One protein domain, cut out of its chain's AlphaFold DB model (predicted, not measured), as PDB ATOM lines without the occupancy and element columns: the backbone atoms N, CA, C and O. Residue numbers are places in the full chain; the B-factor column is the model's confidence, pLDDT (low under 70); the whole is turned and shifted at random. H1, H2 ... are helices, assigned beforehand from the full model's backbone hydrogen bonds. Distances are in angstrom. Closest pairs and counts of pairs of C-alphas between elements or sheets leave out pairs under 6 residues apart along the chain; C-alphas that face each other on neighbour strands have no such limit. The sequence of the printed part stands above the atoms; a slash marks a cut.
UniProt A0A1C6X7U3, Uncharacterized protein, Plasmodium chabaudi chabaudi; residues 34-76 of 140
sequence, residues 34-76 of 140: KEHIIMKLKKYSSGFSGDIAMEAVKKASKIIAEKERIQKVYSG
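This is residues 34 to 76 of the 140 residues of an uncharacterized protein of Plasmodium chabaudi chabaudi (UniProt A0A1C6X7U3). One long helix, H2, makes the long axis, and a short helix, H1, folds back beside its first part like the short side of a narrow, loosely closed V. From residue 58 onward H2 sticks out alone as a free arm, with residues 75 and 76 at its tip. The printed part has 43 residues with two named helices, H1 then H2 along the chain, and no named strand; the class is all helix. It is only just extended, close to loose, with a radius of gyration of the C-alphas of 13.9 A, and a rod in outline that spans 43 by 20 by 6 A.

Find C-alpha 48 at (572.542, 257.047, 498.406); from there H2, residues 48 to 74, runs 39.3 A to C-alpha 74 at (538.232, 262.460, 479.976). Then go back to C-alpha 34 at (555.825, 273.124, 496.759), where H1, residues 34 to 43, begins; its first and last C-alphas are 14.9 A apart.

Look at Leu 41 of H1 and Met 54 of H2: their C-alphas, the closest of the two helices, are 7.5 A apart. H1 and H2 are close but not clearly touching, with 2 pairs of C-alphas within 8 A. Their lines stand at a shallow tilt of 20 degrees, and they run opposite ways. Their centres are 16.0 A apart. In the backbones of H1 and H2, every O i to N i+4 pair is within hydrogen-bond range. Residues 58 to 76, of which 58 to 74 belong to H2, stand free.

The two C-alphas farthest apart are those of Gly 47 and Gly 76, at 43.9 A. The printed part has no cut, and the link from H1 to H2, 4 residues, is tight. In the B-factor column you will find a mean pLDDT of the printed part of 70.5, with residues 34 to 46 and 68 to 76 under 70.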
ATOM      1  N   LYS A  34     554.940 273.689 497.793       54.66
ATOM      2  CA  LYS A  34     555.825 273.124 496.759       54.66
ATOM      3  C   LYS A  34     557.290 273.519 496.964       54.66
ATOM      4  O   LYS A  34     558.175 272.681 496.806       54.66
ATOM      5  N   GLU A  35     557.553 274.763 497.349       51.72
ATOM      6  CA  GLU A  35     558.918 275.279 497.508       51.72
ATOM      7  C   GLU A  35     559.573 274.744 498.784       51.72
ATOM      8  O   GLU A  35     560.736 274.334 498.769       51.72
ATOM      9  N   HIS A  36     558.791 274.620 499.858       56.31
ATOM     10  CA  HIS A  36     559.251 274.055 501.125       56.31
ATOM     11  C   HIS A  36     559.700 272.586 500.992       56.31
ATOM     12  O   HIS A  36     560.701 272.180 501.587       56.31
ATOM     13  N   ILE A  37     559.012 271.790 500.161       58.06
ATOM     14  CA  ILE A  37     559.379 270.388 499.897       58.06
ATOM     15  C   ILE A  37     560.701 270.305 499.123       58.06
ATOM     16  O   ILE A  37     561.583 269.529 499.491       58.06
ATOM     17  N   ILE A  38     560.873 271.132 498.086       57.72
ATOM     18  CA  ILE A  38     562.097 271.152 497.267       57.72
ATOM     19  C   ILE A  38     563.303 271.595 498.104       57.72
ATOM     20  O   ILE A  38     564.384 271.015 497.987       57.72
ATOM     21  N   MET A  39     563.124 272.586 498.983       54.84
ATOM     22  CA  MET A  39     564.199 273.107 499.827       54.84
ATOM     23  C   MET A  39     564.647 272.095 500.894       54.84
ATOM     24  O   MET A  39     565.850 271.931 501.108       54.84
ATOM     25  N   LYS A  40     563.707 271.338 501.488       56.12
ATOM     26  CA  LYS A  40     564.030 270.199 502.366       56.12
ATOM     27  C   LYS A  40     564.780 269.101 501.611       56.12
ATOM     28  O   LYS A  40     565.797 268.631 502.106       56.12
ATOM     29  N   LEU A  41     564.362 268.751 500.394       55.34
ATOM     30  CA  LEU A  41     565.036 267.718 499.597       55.34
ATOM     31  C   LEU A  41     566.479 268.103 499.234       55.34
ATOM     32  O   LEU A  41     567.383 267.275 499.298       55.34
ATOM     33  N   LYS A  42     566.715 269.381 498.915       56.09
ATOM     34  CA  LYS A  42     568.055 269.904 498.617       56.09
ATOM     35  C   LYS A  42     568.996 269.797 499.825       56.09
ATOM     36  O   LYS A  42     570.180 269.521 499.643       56.09
ATOM     37  N   LYS A  43     568.461 269.945 501.046       57.44
ATOM     38  CA  LYS A  43     569.200 269.813 502.314       57.44
ATOM     39  C   LYS A  43     569.644 268.367 502.609       57.44
ATOM     40  O   LYS A  43     570.621 268.186 503.320       57.44
ATOM     41  N   TYR A  44     568.989 267.363 502.014       54.81
ATOM     42  CA  TYR A  44     569.315 265.931 502.154       54.81
ATOM     43  C   TYR A  44     569.934 265.309 500.887       54.81
ATOM     44  O   TYR A  44     569.959 264.091 500.737       54.81
ATOM     45  N   SER A  45     570.445 266.128 499.961       56.19
ATOM     46  CA  SER A  45     570.970 265.678 498.659       56.19
ATOM     47  C   SER A  45     572.346 264.990 498.704       56.19
ATOM     48  O   SER A  45     572.897 264.661 497.659       56.19
ATOM     49  N   SER A  46     572.920 264.747 499.886       63.28
ATOM     50  CA  SER A  46     574.237 264.118 500.018       63.28
ATOM     51  C   SER A  46     574.125 262.658 500.478       63.28
ATOM     52  O   SER A  46     574.126 262.382 501.678       63.28
ATOM     53  N   GLY A  47     574.040 261.720 499.526       73.50
ATOM     54  CA  GLY A  47     574.133 260.276 499.784       73.50
ATOM     55  C   GLY A  47     573.142 259.401 499.005       73.50
ATOM     56  O   GLY A  47     572.182 259.885 498.413       73.50
ATOM     57  N   PHE A  48     573.351 258.081 499.077       75.38
ATOM     58  CA  PHE A  48     572.542 257.047 498.406       75.38
ATOM     59  C   PHE A  48     571.038 257.131 498.735       75.38
ATOM     60  O   PHE A  48     570.188 256.935 497.870       75.38
ATOM     61  N   SER A  49     570.687 257.470 499.979       75.81
ATOM     62  CA  SER A  49     569.293 257.679 500.395       75.81
ATOM     63  C   SER A  49     568.668 258.939 499.784       75.81
ATOM     64  O   SER A  49     567.472 258.941 499.487       75.81
ATOM     65  N   GLY A  50     569.467 259.985 499.548       76.62
ATOM     66  CA  GLY A  50     569.043 261.202 498.855       76.62
ATOM     67  C   GLY A  50     568.703 260.936 497.387       76.62
ATOM     68  O   GLY A  50     567.662 261.391 496.909       76.62
ATOM     69  N   ASP A  51     569.513 260.121 496.705       82.81
ATOM     70  CA  ASP A  51     569.263 259.712 495.316       82.81
ATOM     71  C   ASP A  51     567.961 258.909 495.185       82.81
ATOM     72  O   ASP A  51     567.136 259.195 494.312       82.81
ATOM     73  N   ILE A  52     567.719 257.964 496.103       83.88
ATOM     74  CA  ILE A  52     566.473 257.181 496.145       83.88
ATOM     75  C   ILE A  52     565.263 258.089 496.384       83.88
ATOM     76  O   ILE A  52     564.249 257.963 495.692       83.88
ATOM     77  N   ALA A  53     565.353 259.012 497.345       83.81
ATOM     78  CA  ALA A  53     564.267 259.942 497.643       83.81
ATOM     79  C   ALA A  53     563.955 260.842 496.437       83.81
ATOM     80  O   ALA A  53     562.790 261.014 496.070       83.81
ATOM     81  N   MET A  54     564.985 261.365 495.769       84.94
ATOM     82  CA  MET A  54     564.827 262.183 494.569       84.94
ATOM     83  C   MET A  54     564.204 261.391 493.413       84.94
ATOM     84  O   MET A  54     563.310 261.897 492.727       84.94
ATOM     85  N   GLU A  55     564.618 260.141 493.205       85.19
ATOM     86  CA  GLU A  55     564.049 259.298 492.156       85.19
ATOM     87  C   GLU A  55     562.588 258.918 492.449       85.19
ATOM     88  O   GLU A  55     561.749 258.957 491.544       85.19
ATOM     89  N   ALA A  56     562.247 258.631 493.708       87.81
ATOM     90  CA  ALA A  56     560.872 258.376 494.132       87.81
ATOM     91  C   ALA A  56     559.967 259.590 493.876       87.81
ATOM     92  O   ALA A  56     558.897 259.443 493.277       87.81
ATOM     93  N   VAL A  57     560.423 260.795 494.239       85.06
ATOM     94  CA  VAL A  57     559.708 262.049 493.954       85.06
ATOM     95  C   VAL A  57     559.509 262.215 492.448       85.06
ATOM     96  O   VAL A  57     558.385 262.426 491.998       85.06
ATOM     97  N   LYS A  58     560.562 262.028 491.644       87.12
ATOM     98  CA  LYS A  58     560.485 262.134 490.178       87.12
ATOM     99  C   LYS A  58     559.470 261.155 489.573       87.12
ATOM    100  O   LYS A  58     558.703 261.538 488.687       87.12
ATOM    101  N   LYS A  59     559.437 259.901 490.043       92.56
ATOM    102  CA  LYS A  59     558.461 258.894 489.582       92.56
ATOM    103  C   LYS A  59     557.038 259.252 490.001       92.56
ATOM    104  O   LYS A  59     556.139 259.190 489.162       92.56
ATOM    105  N   ALA A  60     556.838 259.676 491.247       82.94
ATOM    106  CA  ALA A  60     555.535 260.113 491.737       82.94
ATOM    107  C   ALA A  60     555.003 261.306 490.927       82.94
ATOM    108  O   ALA A  60     553.867 261.265 490.455       82.94
ATOM    109  N   SER A  61     555.838 262.318 490.664       80.50
ATOM    110  CA  SER A  61     555.468 263.471 489.834       80.50
ATOM    111  C   SER A  61     555.044 263.063 488.422       80.50
ATOM    112  O   SER A  61     554.044 263.570 487.918       80.50
ATOM    113  N   LYS A  62     555.751 262.111 487.793       88.38
ATOM    114  CA  LYS A  62     555.387 261.594 486.463       88.38
ATOM    115  C   LYS A  62     554.008 260.923 486.466       88.38
ATOM    116  O   LYS A  62     553.207 261.192 485.576       88.38
ATOM    117  N   ILE A  63     553.722 260.091 487.470       83.75
ATOM    118  CA  ILE A  63     552.435 259.387 487.601       83.75
ATOM    119  C   ILE A  63     551.288 260.375 487.835       83.75
ATOM    120  O   ILE A  63     550.225 260.236 487.232       83.75
ATOM    121  N   ILE A  64     551.493 261.376 488.697       79.06
ATOM    122  CA  ILE A  64     550.484 262.404 488.982       79.06
ATOM    123  C   ILE A  64     550.175 263.205 487.714       79.06
ATOM    124  O   ILE A  64     549.009 263.331 487.351       79.06
ATOM    125  N   ALA A  65     551.204 263.665 486.996       76.75
ATOM    126  CA  ALA A  65     551.030 264.416 485.753       76.75
ATOM    127  C   ALA A  65     550.303 263.598 484.672       76.75
ATOM    128  O   ALA A  65     549.440 264.116 483.964       76.75
ATOM    129  N   GLU A  66     550.615 262.305 484.550       77.06
ATOM    130  CA  GLU A  66     549.937 261.414 483.609       77.06
ATOM    131  C   GLU A  66     548.455 261.228 483.960       77.06
ATOM    132  O   GLU A  66     547.599 261.337 483.081       77.06
ATOM    133  N   LYS A  67     548.134 261.016 485.241       73.19
ATOM    134  CA  LYS A  67     546.748 260.870 485.705       73.19
ATOM    135  C   LYS A  67     545.951 262.170 485.598       73.19
ATOM    136  O   LYS A  67     544.804 262.122 485.165       73.19
ATOM    137  N   GLU A  68     546.550 263.322 485.902       69.38
ATOM    138  CA  GLU A  68     545.918 264.638 485.724       69.38
ATOM    139  C   GLU A  68     545.632 264.912 484.240       69.38
ATOM    140  O   GLU A  68     544.543 265.366 483.882       69.38
ATOM    141  N   ARG A  69     546.575 264.572 483.352       67.38
ATOM    142  CA  ARG A  69     546.376 264.653 481.900       67.38
ATOM    143  C   ARG A  69     545.214 263.767 481.450       67.38
ATOM    144  O   ARG A  69     544.369 264.228 480.690       67.38
ATOM    145  N   ILE A  70     545.163 262.516 481.910       62.88
ATOM    146  CA  ILE A  70     544.088 261.571 481.567       62.88
ATOM    147  C   ILE A  70     542.735 262.080 482.076       62.88
ATOM    148  O   ILE A  70     541.760 262.052 481.327       62.88
ATOM    149  N   GLN A  71     542.673 262.608 483.299       64.81
ATOM    150  CA  GLN A  71     541.455 263.188 483.859       64.81
ATOM    151  C   GLN A  71     540.987 264.412 483.060       64.81
ATOM    152  O   GLN A  71     539.811 264.498 482.728       64.81
ATOM    153  N   LYS A  72     541.891 265.326 482.683       64.81
ATOM    154  CA  LYS A  72     541.560 266.489 481.837       64.81
ATOM    155  C   LYS A  72     541.008 266.069 480.470       64.81
ATOM    156  O   LYS A  72     539.990 266.605 480.037       64.81
ATOM    157  N   VAL A  73     541.626 265.065 479.840       62.09
ATOM    158  CA  VAL A  73     541.171 264.497 478.559       62.09
ATOM    159  C   VAL A  73     539.782 263.866 478.689       62.09
ATOM    160  O   VAL A  73     538.931 264.101 477.836       62.09
ATOM    161  N   TYR A  74     539.530 263.102 479.753       61.53
ATOM    162  CA  TYR A  74     538.232 262.460 479.976       61.53
ATOM    163  C   TYR A  74     537.122 263.467 480.319       61.53
ATOM    164  O   TYR A  74     535.995 263.329 479.853       61.53
ATOM    165  N   SER A  75     537.447 264.521 481.071       67.69
ATOM    166  CA  SER A  75     536.511 265.589 481.445       67.69
ATOM    167  C   SER A  75     536.233 266.602 480.322       67.69
ATOM    168  O   SER A  75     535.491 267.556 480.541       67.69
ATOM    169  N   GLY A  76     536.837 266.446 479.136       63.09
ATOM    170  CA  GLY A  76     536.658 267.369 478.008       63.09
ATOM    171  C   GLY A  76     537.270 268.761 478.216       63.09
ATOM    172  O   GLY A  76     537.029 269.663 477.414       63.09
TER     173      GLY A  76